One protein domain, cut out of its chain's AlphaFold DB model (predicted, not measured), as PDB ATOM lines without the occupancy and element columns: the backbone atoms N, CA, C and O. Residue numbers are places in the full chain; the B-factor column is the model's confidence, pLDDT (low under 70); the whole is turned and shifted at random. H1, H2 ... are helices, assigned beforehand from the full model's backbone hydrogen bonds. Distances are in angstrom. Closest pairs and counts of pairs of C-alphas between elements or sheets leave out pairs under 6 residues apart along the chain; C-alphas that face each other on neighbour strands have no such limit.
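What this domain is: This is residues 3 to 106 of the 130 residues of the protein "Pentatricopeptide repeat-containing protein, mitochondrial" of Vitis vinifera (UniProt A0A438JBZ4). Six helices zigzag back and forth along a slab, with H1, H2, H4 and H6 side by side or nearly so in one row and H3 and H5 in a second layer over one side of that row. H4 is in the middle, where it touches four other helices, while H1 is at one end of the row and packs on H2. The printed part has 104 residues with six named helices, H1 to H6 in order, and no named strand, and its class is all helix. H2 to H6 form an up-and-down bundle, in which each helix runs against the one before it. The whole is compact, with a radius of gyration of the C-alphas of 14.2 A and spans of 47 by 33 by 20 A.

How they stand to each other: H1, residues 3 to 16, touches H2, residues 23 to 34, with Leu 8 and Gly 32 as the closest C-alphas at 6.7 A. The two form a helical hairpin at a tilt of 35.2 degrees, only just steep. H2 and H3, residues 39 to 48, form the next hairpin, with a shallow tilt of 20 degrees and C-alphas 30 and 42 closest at 5.1 A. H4, residues 54 to 66, is the hub. It touches H2 at a shallow tilt of 2 degrees, the same way, with the C-alphas of Ala 34 and Gly 63 closest at 4.4 A. It also touches H3, opposite ways, with C-alphas 39 and 63 closest at 6.2 A. H5, residues 70 to 82, forms a hairpin with H4 at a shallow tilt of 16 degrees, with C-alphas 61 and 73 closest at 5.2 A. H6, residues 89 to 103, touches H4 the same way at 26 degrees, with C-alphas 58 and 91 closest at 6.0 A. H6 touches H5 at a steep tilt of 41 degrees, opposite ways, with C-alphas 70 and 98 closest at 5.2 A. H3 and H5 are apart. Every O i to N i+4 pair is within hydrogen-bond range in H2 to H6, and 8 of 10 are in H1.

Where its parts are: H1 begins at C-alpha 3, (30.285, -126.546, 149.888), and is 20.4 A long. H2 is 15.9 A, H3 14.1 A, H4 18.1 A and H5 18.9 A long. H4 begins at C-alpha 54, (7.126, -140.877, 158.974). H6, 21.8 A long, ends at C-alpha 103, (25.439, -157.197, 170.440).

The domain as a whole: The two C-alphas farthest apart are those of Pro 19 and Gly 106, at 49.5 A. The printed part has no cut and no long link. Mean pLDDT of the printed part is 79.1; residues 3 to 6, 84 to 86, 89 to 90 and 98 to 106 are under 70.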
ATOM      1  N   ILE A   3      31.586-126.921 150.479       45.03
ATOM      2  CA  ILE A   3      30.285-126.546 149.888       45.03
ATOM      3  C   ILE A   3      29.093-126.984 150.762       45.03
ATOM      4  O   ILE A   3      28.156-126.223 150.955       45.03
ATOM      5  N   LYS A   4      29.167-128.149 151.425       53.34
ATOM      6  CA  LYS A   4      28.062-128.648 152.268       53.34
ATOM      7  C   LYS A   4      27.795-127.800 153.529       53.34
ATOM      8  O   LYS A   4      26.732-127.972 154.116       53.34
ATOM      9  N   CYS A   5      28.755-126.977 153.997       55.06
ATOM     10  CA  CYS A   5      28.600-126.129 155.203       55.06
ATOM     11  C   CYS A   5      27.849-124.852 154.902       55.06
ATOM     12  O   CYS A   5      26.898-124.530 155.608       55.06
ATOM     13  N   SER A   6      28.264-124.168 153.840       61.69
ATOM     14  CA  SER A   6      27.658-122.904 153.445       61.69
ATOM     15  C   SER A   6      26.199-123.066 153.025       61.69
ATOM     16  O   SER A   6      25.389-122.197 153.332       61.69
ATOM     17  N   ASP A   7      25.838-124.196 152.409       72.31
ATOM     18  CA  ASP A   7      24.461-124.418 151.963       72.31
ATOM     19  C   ASP A   7      23.479-124.641 153.119       72.31
ATOM     20  O   ASP A   7      22.327-124.233 153.012       72.31
ATOM     21  N   LEU A   8      23.905-125.237 154.241       80.38
ATOM     22  CA  LEU A   8      22.986-125.526 155.349       80.38
ATOM     23  C   LEU A   8      22.659-124.289 156.188       80.38
ATOM     24  O   LEU A   8      21.514-124.112 156.596       80.38
ATOM     25  N   GLU A   9      23.635-123.407 156.409       80.62
ATOM     26  CA  GLU A   9      23.383-122.106 157.041       80.62
ATOM     27  C   GLU A   9      22.515-121.210 156.154       80.62
ATOM     28  O   GLU A   9      21.630-120.513 156.656       80.62
ATOM     29  N   PHE A  10      22.736-121.238 154.836       83.38
ATOM     30  CA  PHE A  10      21.880-120.523 153.894       83.38
ATOM     31  C   PHE A  10      20.459-121.097 153.891       83.38
ATOM     32  O   PHE A  10      19.497-120.338 154.011       83.38
ATOM     33  N   ALA A  11      20.321-122.424 153.849       83.62
ATOM     34  CA  ALA A  11      19.033-123.100 153.954       83.62
ATOM     35  C   ALA A  11      18.317-122.752 155.266       83.62
ATOM     36  O   ALA A  11      17.126-122.459 155.234       83.62
ATOM     37  N   PHE A  12      19.033-122.683 156.394       84.94
ATOM     38  CA  PHE A  12      18.450-122.273 157.673       84.94
ATOM     39  C   PHE A  12      17.968-120.821 157.644       84.94
ATOM     40  O   PHE A  12      16.879-120.541 158.128       84.94
ATOM     41  N   LYS A  13      18.725-119.893 157.045       86.19
ATOM     42  CA  LYS A  13      18.280-118.495 156.891       86.19
ATOM     43  C   LYS A  13      17.021-118.382 156.038       86.19
ATOM     44  O   LYS A  13      16.120-117.624 156.385       86.19
ATOM     45  N   VAL A  14      16.956-119.130 154.936       85.62
ATOM     46  CA  VAL A  14      15.759-119.181 154.086       85.62
ATOM     47  C   VAL A  14      14.591-119.753 154.881       85.62
ATOM     48  O   VAL A  14      13.533-119.138 154.922       85.62
ATOM     49  N   PHE A  15      14.807-120.872 155.569       86.81
ATOM     50  CA  PHE A  15      13.820-121.525 156.418       86.81
ATOM     51  C   PHE A  15      13.310-120.615 157.547       86.81
ATOM     52  O   PHE A  15      12.108-120.575 157.820       86.81
ATOM     53  N   ASP A  16      14.192-119.840 158.181       86.88
ATOM     54  CA  ASP A  16      13.816-118.894 159.230       86.88
ATOM     55  C   ASP A  16      12.972-117.737 158.671       86.88
ATOM     56  O   ASP A  16      11.983-117.335 159.278       86.88
ATOM     57  N   GLY A  17      13.275-117.283 157.453       85.94
ATOM     58  CA  GLY A  17      12.495-116.267 156.743       85.94
ATOM     59  C   GLY A  17      11.155-116.743 156.164       85.94
ATOM     60  O   GLY A  17      10.399-115.909 155.663       85.94
ATOM     61  N   MET A  18      10.834-118.044 156.199       84.38
ATOM     62  CA  MET A  18       9.575-118.557 155.648       84.38
ATOM     63  C   MET A  18       8.380-118.204 156.554       84.38
ATOM     64  O   MET A  18       8.348-118.631 157.711       84.38
ATOM     65  N   PRO A  19       7.352-117.495 156.041       80.44
ATOM     66  CA  PRO A  19       6.173-117.121 156.828       80.44
ATOM     67  C   PRO A  19       5.273-118.319 157.164       80.44
ATOM     68  O   PRO A  19       4.564-118.292 158.168       80.44
ATOM     69  N   GLN A  20       5.308-119.376 156.347       81.12
ATOM     70  CA  GLN A  20       4.700-120.670 156.645       81.12
ATOM     71  C   GLN A  20       5.690-121.779 156.312       81.12
ATOM     72  O   GLN A  20       6.243-121.811 155.215       81.12
ATOM     73  N   ARG A  21       5.916-122.671 157.278       85.19
ATOM     74  CA  ARG A  21       6.821-123.817 157.159       85.19
ATOM     75  C   ARG A  21       5.979-125.079 157.103       85.19
ATOM     76  O   ARG A  21       5.247-125.365 158.049       85.19
ATOM     77  N   ASP A  22       6.083-125.801 156.001       85.75
ATOM     78  CA  ASP A  22       5.436-127.095 155.813       85.75
ATOM     79  C   ASP A  22       6.332-128.246 156.298       85.75
ATOM     80  O   ASP A  22       7.533-128.084 156.530       85.75
ATOM     81  N   THR A  23       5.761-129.439 156.443       85.44
ATOM     82  CA  THR A  23       6.481-130.636 156.909       85.44
ATOM     83  C   THR A  23       7.688-130.972 156.025       85.44
ATOM     84  O   THR A  23       8.708-131.448 156.519       85.44
ATOM     85  N   VAL A  24       7.626-130.653 154.727       85.31
ATOM     86  CA  VAL A  24       8.719-130.885 153.771       85.31
ATOM     87  C   VAL A  24       9.926-129.993 154.073       85.31
ATOM     88  O   VAL A  24      11.051-130.489 154.121       85.31
ATOM     89  N   SER A  25       9.713-128.699 154.326       87.00
ATOM     90  CA  SER A  25      10.779-127.755 154.683       87.00
ATOM     91  C   SER A  25      11.454-128.131 156.007       87.00
ATOM     92  O   SER A  25      12.684-128.122 156.094       87.00
ATOM     93  N   TRP A  26      10.679-128.568 157.005       90.00
ATOM     94  CA  TRP A  26      11.214-129.112 158.256       90.00
ATOM     95  C   TRP A  26      12.049-130.376 158.026       90.00
ATOM     96  O   TRP A  26      13.173-130.466 158.522       90.00
ATOM     97  N   ASN A  27      11.536-131.324 157.238       88.12
ATOM     98  CA  ASN A  27      12.229-132.572 156.914       88.12
ATOM     99  C   ASN A  27      13.543-132.324 156.162       88.12
ATOM    100  O   ASN A  27      14.544-132.983 156.445       88.12
ATOM    101  N   ALA A  28      13.579-131.344 155.254       88.25
ATOM    102  CA  ALA A  28      14.793-130.960 154.539       88.25
ATOM    103  C   ALA A  28      15.882-130.444 155.494       88.25
ATOM    104  O   ALA A  28      17.033-130.887 155.417       88.25
ATOM    105  N   MET A  29      15.520-129.564 156.435       88.81
ATOM    106  CA  MET A  29      16.455-129.079 157.454       88.81
ATOM    107  C   MET A  29      16.913-130.213 158.373       88.81
ATOM    108  O   MET A  29      18.107-130.341 158.653       88.81
ATOM    109  N   LEU A  30      15.982-131.072 158.795       89.12
ATOM    110  CA  LEU A  30      16.277-132.220 159.642       89.12
ATOM    111  C   LEU A  30      17.300-133.153 158.987       89.12
ATOM    112  O   LEU A  30      18.310-133.481 159.604       89.12
ATOM    113  N   PHE A  31      17.070-133.530 157.728       86.44
ATOM    114  CA  PHE A  31      17.966-134.392 156.960       86.44
ATOM    115  C   PHE A  31      19.344-133.748 156.771       86.44
ATOM    116  O   PHE A  31      20.372-134.417 156.889       86.44
ATOM    117  N   GLY A  32      19.374-132.436 156.527       86.12
ATOM    118  CA  GLY A  32      20.604-131.667 156.384       86.12
ATOM    119  C   GLY A  32      21.489-131.689 157.635       86.12
ATOM    120  O   GLY A  32      22.685-131.979 157.534       86.12
ATOM    121  N   TYR A  33      20.911-131.420 158.809       87.06
ATOM    122  CA  TYR A  33      21.651-131.430 160.077       87.06
ATOM    123  C   TYR A  33      21.970-132.853 160.549       87.06
ATOM    124  O   TYR A  33      23.100-133.120 160.958       87.06
ATOM    125  N   ALA A  34      21.026-133.790 160.422       85.12
ATOM    126  CA  ALA A  34      21.242-135.197 160.754       85.12
ATOM    127  C   ALA A  34      22.369-135.814 159.908       85.12
ATOM    128  O   ALA A  34      23.272-136.448 160.448       85.12
ATOM    129  N   GLY A  35      22.378-135.568 158.594       81.12
ATOM    130  CA  GLY A  35      23.401-136.082 157.679       81.12
ATOM    131  C   GLY A  35      24.786-135.442 157.840       81.12
ATOM    132  O   GLY A  35      25.765-135.963 157.305       81.12
ATOM    133  N   ARG A  36      24.889-134.319 158.558       82.44
ATOM    134  CA  ARG A  36      26.162-133.694 158.954       82.44
ATOM    135  C   ARG A  36      26.734-134.222 160.261       82.44
ATOM    136  O   ARG A  36      27.878-133.912 160.571       82.44
ATOM    137  N   GLY A  37      25.942-134.978 161.011       79.44
ATOM    138  CA  GLY A  37      26.270-135.389 162.369       79.44
ATOM    139  C   GLY A  37      25.917-134.350 163.438       79.44
ATOM    140  O   GLY A  37      26.119-134.620 164.622       79.44
ATOM    141  N   ASP A  38      25.296-133.223 163.074       84.94
ATOM    142  CA  ASP A  38      24.788-132.208 164.011       84.94
ATOM    143  C   ASP A  38      23.442-132.640 164.618       84.94
ATOM    144  O   ASP A  38      22.430-131.931 164.579       84.94
ATOM    145  N   ILE A  39      23.414-133.840 165.199       87.19
ATOM    146  CA  ILE A  39      22.185-134.483 165.673       87.19
ATOM    147  C   ILE A  39      21.501-133.703 166.797       87.19
ATOM    148  O   ILE A  39      20.283-133.751 166.934       87.19
ATOM    149  N   GLY A  40      22.261-132.925 167.575       87.69
ATOM    150  CA  GLY A  40      21.700-132.040 168.595       87.69
ATOM    151  C   GLY A  40      20.843-130.919 167.999       87.69
ATOM    152  O   GLY A  40      19.822-130.558 168.581       87.69
ATOM    153  N   VAL A  41      21.224-130.386 166.834       87.62
ATOM    154  CA  VAL A  41      20.426-129.378 166.116       87.62
ATOM    155  C   VAL A  41      19.233-130.042 165.439       87.62
ATOM    156  O   VAL A  41      18.120-129.534 165.549       87.62
ATOM    157  N   ALA A  42      19.438-131.208 164.821       88.69
ATOM    158  CA  ALA A  42      18.349-131.989 164.244       88.69
ATOM    159  C   ALA A  42      17.278-132.332 165.296       88.69
ATOM    160  O   ALA A  42      16.100-132.108 165.052       88.69
ATOM    161  N   GLN A  43      17.661-132.764 166.502       89.94
ATOM    162  CA  GLN A  43      16.703-133.019 167.582       89.94
ATOM    163  C   GLN A  43      15.900-131.765 167.945       89.94
ATOM    164  O   GLN A  43      14.681-131.832 168.041       89.94
ATOM    165  N   LYS A  44      16.555-130.605 168.090       90.50
ATOM    166  CA  LYS A  44      15.853-129.346 168.391       90.50
ATOM    167  C   LYS A  44      14.856-128.966 167.297       90.50
ATOM    168  O   LYS A  44      13.764-128.504 167.613       90.50
ATOM    169  N   LEU A  45      15.224-129.161 166.030       89.25
ATOM    170  CA  LEU A  45      14.314-128.942 164.907       89.25
ATOM    171  C   LEU A  45      13.123-129.891 164.987       89.25
ATOM    172  O   LEU A  45      11.991-129.433 164.908       89.25
ATOM    173  N   PHE A  46      13.369-131.178 165.224       89.38
ATOM    174  CA  PHE A  46      12.326-132.184 165.387       89.38
ATOM    175  C   PHE A  46      11.361-131.866 166.537       89.38
ATOM    176  O   PHE A  46      10.147-132.033 166.408       89.38
ATOM    177  N   ASP A  47      11.880-131.383 167.663       89.44
ATOM    178  CA  ASP A  47      11.076-130.995 168.824       89.44
ATOM    179  C   ASP A  47      10.221-129.751 168.531       89.44
ATOM    180  O   ASP A  47       9.093-129.650 169.015       89.44
ATOM    181  N   ALA A  48      10.714-128.845 167.681       89.25
ATOM    182  CA  ALA A  48       9.999-127.650 167.237       89.25
ATOM    183  C   ALA A  48       8.965-127.907 166.121       89.25
ATOM    184  O   ALA A  48       8.148-127.027 165.850       89.25
ATOM    185  N   MET A  49       8.974-129.084 165.481       88.62
ATOM    186  CA  MET A  49       8.007-129.422 164.431       88.62
ATOM    187  C   MET A  49       6.578-129.506 165.001       88.62
ATOM    188  O   MET A  49       6.342-130.300 165.921       88.62
ATOM    189  N   PRO A  50       5.611-128.746 164.448       85.81
ATOM    190  CA  PRO A  50       4.215-128.806 164.883       85.81
ATOM    191  C   PRO A  50       3.544-130.125 164.477       85.81
ATOM    192  O   PRO A  50       2.804-130.712 165.263       85.81
ATOM    193  N   GLU A  51       3.857-130.621 163.281       84.56
ATOM    194  CA  GLU A  51       3.402-131.905 162.754       84.56
ATOM    195  C   GLU A  51       4.613-132.739 162.344       84.56
ATOM    196  O   GLU A  51       5.582-132.217 161.791       84.56
ATOM    197  N   ARG A  52       4.568-134.040 162.641       87.62
ATOM    198  CA  ARG A  52       5.657-134.985 162.375       87.62
ATOM    199  C   ARG A  52       5.116-136.128 161.544       87.62
ATOM    200  O   ARG A  52       4.171-136.795 161.965       87.62
ATOM    201  N   ASP A  53       5.734-136.364 160.398       86.25
ATOM    202  CA  ASP A  53       5.408-137.493 159.538       86.25
ATOM    203  C   ASP A  53       6.460-138.601 159.666       86.25
ATOM    204  O   ASP A  53       7.468-138.477 160.367       86.25
ATOM    205  N   VAL A  54       6.214-139.723 158.991       83.44
ATOM    206  CA  VAL A  54       7.126-140.877 158.974       83.44
ATOM    207  C   VAL A  54       8.529-140.472 158.502       83.44
ATOM    208  O   VAL A  54       9.526-140.971 159.021       83.44
ATOM    209  N   VAL A  55       8.630-139.511 157.578       85.31
ATOM    210  CA  VAL A  55       9.909-139.018 157.056       85.31
ATOM    211  C   VAL A  55      10.675-138.230 158.122       85.31
ATOM    212  O   VAL A  55      11.896-138.399 158.225       85.31
ATOM    213  N   SER A  56       9.994-137.440 158.960       86.88
ATOM    214  CA  SER A  56      10.597-136.736 160.100       86.88
ATOM    215  C   SER A  56      11.241-137.721 161.079       86.88
ATOM    216  O   SER A  56      12.409-137.570 161.444       86.88
ATOM    217  N   TRP A  57      10.501-138.763 161.473       88.31
ATOM    218  CA  TRP A  57      10.991-139.795 162.392       88.31
ATOM    219  C   TRP A  57      12.182-140.552 161.805       88.31
ATOM    220  O   TRP A  57      13.218-140.680 162.457       88.31
ATOM    221  N   ASN A  58      12.075-140.984 160.550       85.94
ATOM    222  CA  ASN A  58      13.129-141.737 159.873       85.94
ATOM    223  C   ASN A  58      14.409-140.938 159.696       85.94
ATOM    224  O   ASN A  58      15.506-141.480 159.844       85.94
ATOM    225  N   SER A  59      14.279-139.648 159.399       86.81
ATOM    226  CA  SER A  59      15.418-138.750 159.243       86.81
ATOM    227  C   SER A  59      16.166-138.579 160.570       86.81
ATOM    228  O   SER A  59      17.397-138.639 160.593       86.81
ATOM    229  N   LEU A  60      15.442-138.466 161.689       87.56
ATOM    230  CA  LEU A  60      16.038-138.390 163.024       87.56
ATOM    231  C   LEU A  60      16.698-139.716 163.438       87.56
ATOM    232  O   LEU A  60      17.847-139.727 163.883       87.56
ATOM    233  N   ILE A  61      15.998-140.836 163.245       85.69
ATOM    234  CA  ILE A  61      16.490-142.190 163.538       85.69
ATOM    235  C   ILE A  61      17.763-142.497 162.730       85.69
ATOM    236  O   ILE A  61      18.757-142.966 163.286       85.69
ATOM    237  N   SER A  62      17.770-142.175 161.436       84.38
ATOM    238  CA  SER A  62      18.940-142.356 160.568       84.38
ATOM    239  C   SER A  62      20.113-141.480 161.009       84.38
ATOM    240  O   SER A  62      21.254-141.939 161.009       84.38
ATOM    241  N   GLY A  63      19.840-140.246 161.441       86.69
ATOM    242  CA  GLY A  63      20.846-139.354 162.017       86.69
ATOM    243  C   GLY A  63      21.508-139.931 163.268       86.69
ATOM    244  O   GLY A  63      22.735-139.963 163.358       86.69
ATOM    245  N   TYR A  64      20.717-140.451 164.211       85.81
ATOM    246  CA  TYR A  64      21.249-141.102 165.413       85.81
ATOM    247  C   TYR A  64      22.056-142.357 165.090       85.81
ATOM    248  O   TYR A  64      23.126-142.559 165.665       85.81
ATOM    249  N   LEU A  65      21.593-143.169 164.134       82.88
ATOM    250  CA  LEU A  65      22.326-144.348 163.682       82.88
ATOM    251  C   LEU A  65      23.694-143.973 163.101       82.88
ATOM    252  O   LEU A  65      24.688-144.621 163.420       82.88
ATOM    253  N   HIS A  66      23.752-142.941 162.257       82.25
ATOM    254  CA  HIS A  66      25.003-142.473 161.661       82.25
ATOM    255  C   HIS A  66      25.987-141.917 162.693       82.25
ATOM    256  O   HIS A  66      27.192-142.078 162.520       82.25
ATOM    257  N   ASN A  67      25.477-141.337 163.778       81.69
ATOM    258  CA  ASN A  67      26.287-140.864 164.896       81.69
ATOM    259  C   ASN A  67      26.672-141.963 165.902       81.69
ATOM    260  O   ASN A  67      27.364-141.668 166.874       81.69
ATOM    261  N   GLY A  68      26.244-143.213 165.688       80.69
ATOM    262  CA  GLY A  68      26.526-144.337 166.590       80.69
ATOM    263  C   GLY A  68      25.723-144.314 167.892       80.69
ATOM    264  O   GLY A  68      25.984-145.100 168.801       80.69
ATOM    265  N   ASP A  69      24.718-143.443 168.004       81.12
ATOM    266  CA  ASP A  69      23.898-143.296 169.208       81.12
ATOM    267  C   ASP A  69      22.722-144.291 169.176       81.12
ATOM    268  O   ASP A  69      21.538-143.946 169.116       81.12
ATOM    269  N   HIS A  70      23.070-145.582 169.149       78.19
ATOM    270  CA  HIS A  70      22.142-146.700 168.943       78.19
ATOM    271  C   HIS A  70      21.038-146.775 170.003       78.19
ATOM    272  O   HIS A  70      19.929-147.224 169.726       78.19
ATOM    273  N   ARG A  71      21.313-146.301 171.223       78.62
ATOM    274  CA  ARG A  71      20.314-146.271 172.294       78.62
ATOM    275  C   ARG A  71      19.192-145.284 171.981       78.62
ATOM    276  O   ARG A  71      18.022-145.622 172.132       78.62
ATOM    277  N   LYS A  72      19.540-144.105 171.458       83.00
ATOM    278  CA  LYS A  72      18.547-143.115 171.038       83.00
ATOM    279  C   LYS A  72      17.751-143.542 169.811       83.00
ATOM    280  O   LYS A  72      16.572-143.218 169.739       83.00
ATOM    281  N   VAL A  73      18.349-144.300 168.888       81.44
ATOM    282  CA  VAL A  73      17.609-144.920 167.770       81.44
ATOM    283  C   VAL A  73      16.413-145.719 168.294       81.44
ATOM    284  O   VAL A  73      15.293-145.553 167.817       81.44
ATOM    285  N   ILE A  74      16.648-146.542 169.316       76.75
ATOM    286  CA  ILE A  74      15.621-147.370 169.948       76.75
ATOM    287  C   ILE A  74      14.581-146.513 170.676       76.75
ATOM    288  O   ILE A  74      13.383-146.747 170.519       76.75
ATOM    289  N   ASP A  75      15.012-145.522 171.459       82.44
ATOM    290  CA  ASP A  75      14.088-144.663 172.207       82.44
ATOM    291  C   ASP A  75      13.135-143.910 171.263       82.44
ATOM    292  O   ASP A  75      11.919-143.897 171.479       82.44
ATOM    293  N   VAL A  76      13.671-143.353 170.171       82.81
ATOM    294  CA  VAL A  76      12.890-142.651 169.142       82.81
ATOM    295  C   VAL A  76      11.961-143.619 168.401       82.81
ATOM    296  O   VAL A  76      10.803-143.284 168.158       82.81
ATOM    297  N   PHE A  77      12.409-144.843 168.107       77.81
ATOM    298  CA  PHE A  77      11.566-145.887 167.512       77.81
ATOM    299  C   PHE A  77      10.376-146.268 168.409       77.81
ATOM    300  O   PHE A  77       9.236-146.362 167.947       77.81
ATOM    301  N   LEU A  78      10.608-146.447 169.711       78.69
ATOM    302  CA  LEU A  78       9.539-146.746 170.665       78.69
ATOM    303  C   LEU A  78       8.560-145.575 170.801       78.69
ATOM    304  O   LEU A  78       7.355-145.792 170.942       78.69
ATOM    305  N   GLN A  79       9.060-144.340 170.747       81.62
ATOM    306  CA  GLN A  79       8.224-143.144 170.756       81.62
ATOM    307  C   GLN A  79       7.341-143.066 169.503       81.62
ATOM    308  O   GLN A  79       6.140-142.830 169.631       81.62
ATOM    309  N   MET A  80       7.904-143.350 168.326       79.00
ATOM    310  CA  MET A  80       7.179-143.455 167.056       79.00
ATOM    311  C   MET A  80       6.040-144.490 167.158       79.00
ATOM    312  O   MET A  80       4.888-144.195 166.838       79.00
ATOM    313  N   GLY A  81       6.307-145.670 167.731       72.31
ATOM    314  CA  GLY A  81       5.279-146.692 167.967       72.31
ATOM    315  C   GLY A  81       4.156-146.253 168.911       72.31
ATOM    316  O   GLY A  81       2.985-146.533 168.654       72.31
ATOM    317  N   ARG A  82       4.478-145.517 169.983       73.12
ATOM    318  CA  ARG A  82       3.467-144.980 170.918       73.12
ATOM    319  C   ARG A  82       2.569-143.921 170.288       73.12
ATOM    320  O   ARG A  82       1.431-143.779 170.718       73.12
ATOM    321  N   MET A  83       3.071-143.191 169.296       72.69
ATOM    322  CA  MET A  83       2.283-142.207 168.550       72.69
ATOM    323  C   MET A  83       1.427-142.839 167.442       72.69
ATOM    324  O   MET A  83       0.702-142.120 166.760       72.69
ATOM    325  N   GLY A  84       1.476-144.166 167.268       66.38
ATOM    326  CA  GLY A  84       0.665-144.884 166.281       66.38
ATOM    327  C   GLY A  84       1.069-144.613 164.831       66.38
ATOM    328  O   GLY A  84       0.294-144.886 163.918       66.38
ATOM    329  N   THR A  85       2.260-144.061 164.597       69.31
ATOM    330  CA  THR A  85       2.762-143.813 163.241       69.31
ATOM    331  C   THR A  85       3.201-145.116 162.584       69.31
ATOM    332  O   THR A  85       3.859-145.946 163.211       69.31
ATOM    333  N   VAL A  86       2.854-145.284 161.307       69.25
ATOM    334  CA  VAL A  86       3.190-146.478 160.526       69.25
ATOM    335  C   VAL A  86       4.704-146.567 160.341       69.25
ATOM    336  O   VAL A  86       5.331-145.635 159.842       69.25
ATOM    337  N   PHE A  87       5.279-147.702 160.728       74.81
ATOM    338  CA  PHE A  87       6.677-148.013 160.458       74.81
ATOM    339  C   PHE A  87       6.868-148.352 158.979       74.81
ATOM    340  O   PHE A  87       6.086-149.109 158.401       74.81
ATOM    341  N   ASP A  88       7.929-147.837 158.367       72.62
ATOM    342  CA  ASP A  88       8.294-148.169 156.992       72.62
ATOM    343  C   ASP A  88       9.529-149.087 156.939       72.62
ATOM    344  O   ASP A  88      10.181-149.373 157.947       72.62
ATOM    345  N   ARG A  89       9.880-149.562 155.736       66.69
ATOM    346  CA  ARG A  89      11.047-150.448 155.547       66.69
ATOM    347  C   ARG A  89      12.348-149.816 156.046       66.69
ATOM    348  O   ARG A  89      13.231-150.542 156.500       66.69
ATOM    349  N   THR A  90      12.476-148.491 155.951       68.69
ATOM    350  CA  THR A  90      13.688-147.786 156.378       68.69
ATOM    351  C   THR A  90      13.805-147.750 157.901       68.69
ATOM    352  O   THR A  90      14.888-148.022 158.417       68.69
ATOM    353  N   THR A  91      12.688-147.581 158.618       70.50
ATOM    354  CA  THR A  91      12.624-147.682 160.084       70.50
ATOM    355  C   THR A  91      13.175-149.029 160.566       70.50
ATOM    356  O   THR A  91      14.076-149.086 161.404       70.50
ATOM    357  N   PHE A  92      12.673-150.129 159.995       71.44
ATOM    358  CA  PHE A  92      13.075-151.481 160.390       71.44
ATOM    359  C   PHE A  92      14.545-151.777 160.076       71.44
ATOM    360  O   PHE A  92      15.245-152.362 160.904       71.44
ATOM    361  N   ALA A  93      15.039-151.348 158.911       72.44
ATOM    362  CA  ALA A  93      16.436-151.544 158.528       72.44
ATOM    363  C   ALA A  93      17.408-150.847 159.498       72.44
ATOM    364  O   ALA A  93      18.447-151.412 159.849       72.44
ATOM    365  N   VAL A  94      17.066-149.639 159.961       72.25
ATOM    366  CA  VAL A  94      17.900-148.880 160.903       72.25
ATOM    367  C   VAL A  94      17.920-149.528 162.289       72.25
ATOM    368  O   VAL A  94      18.996-149.665 162.874       72.25
ATOM    369  N   VAL A  95      16.769-149.990 162.787       72.69
ATOM    370  CA  VAL A  95      16.690-150.703 164.073       72.69
ATOM    371  C   VAL A  95      17.532-151.979 164.035       72.69
ATOM    372  O   VAL A  95      18.376-152.166 164.911       72.69
ATOM    373  N   LEU A  96      17.410-152.800 162.988       70.19
ATOM    374  CA  LEU A  96      18.206-154.027 162.842       70.19
ATOM    375  C   LEU A  96      19.718-153.754 162.856       70.19
ATOM    376  O   LEU A  96      20.467-154.451 163.539       70.19
ATOM    377  N   LYS A  97      20.162-152.705 162.154       70.31
ATOM    378  CA  LYS A  97      21.575-152.302 162.119       70.31
ATOM    379  C   LYS A  97      22.071-151.763 163.464       70.31
ATOM    380  O   LYS A  97      23.233-151.959 163.828       70.31
ATOM    381  N   SER A  98      21.209-151.078 164.213       69.31
ATOM    382  CA  SER A  98      21.538-150.652 165.575       69.31
ATOM    383  C   SER A  98      21.672-151.847 166.525       69.31
ATOM    384  O   SER A  98      22.600-151.870 167.329       69.31
ATOM    385  N   CYS A  99      20.831-152.879 166.373       64.81
ATOM    386  CA  CYS A  99      20.893-154.097 167.181       64.81
ATOM    387  C   CYS A  99      22.192-154.875 166.954       64.81
ATOM    388  O   CYS A  99      22.865-155.214 167.924       64.81
ATOM    389  N   SER A 100      22.594-155.085 165.694       66.75
ATOM    390  CA  SER A 100      23.846-155.790 165.384       66.75
ATOM    391  C   SER A 100      25.079-155.089 165.964       66.75
ATOM    392  O   SER A 100      26.057-155.739 166.300       66.75
ATOM    393  N   SER A 101      25.026-153.760 166.104       63.06
ATOM    394  CA  SER A 101      26.125-152.961 166.665       63.06
ATOM    395  C   SER A 101      26.148-152.970 168.204       63.06
ATOM    396  O   SER A 101      27.182-152.699 168.806       63.06
ATOM    397  N   LEU A 102      25.019-153.276 168.857       60.09
ATOM    398  CA  LEU A 102      24.895-153.364 170.318       60.09
ATOM    399  C   LEU A 102      25.233-154.762 170.870       60.09
ATOM    400  O   LEU A 102      25.633-154.877 172.032       60.09
ATOM    401  N   GLU A 103      25.089-155.817 170.062       57.34
ATOM    402  CA  GLU A 103      25.439-157.197 170.440       57.34
ATOM    403  C   GLU A 103      26.934-157.366 170.751       57.34
ATOM    404  O   GLU A 103      27.280-158.091 171.684       57.34
ATOM    405  N   ASP A 104      27.805-156.606 170.084       54.72
ATOM    406  CA  ASP A 104      29.258-156.633 170.308       54.72
ATOM    407  C   ASP A 104      29.685-156.121 171.698       54.72
ATOM    408  O   ASP A 104      30.837-156.294 172.099       54.72
ATOM    409  N   HIS A 105      28.793-155.476 172.463       53.31
ATOM    410  CA  HIS A 105      29.110-154.857 173.764       53.31
ATOM    411  C   HIS A 105      28.326-155.440 174.957       53.31
ATOM    412  O   HIS A 105      28.230-154.819 176.015       53.31
ATOM    413  N   GLY A 106      27.814-156.671 174.838       51.81
ATOM    414  CA  GLY A 106      27.399-157.480 175.998       51.81
ATOM    415  C   GLY A 106      26.033-157.144 176.621       51.81
ATOM    416  O   GLY A 106      25.731-157.614 177.717       51.81
TER     417      GLY A 106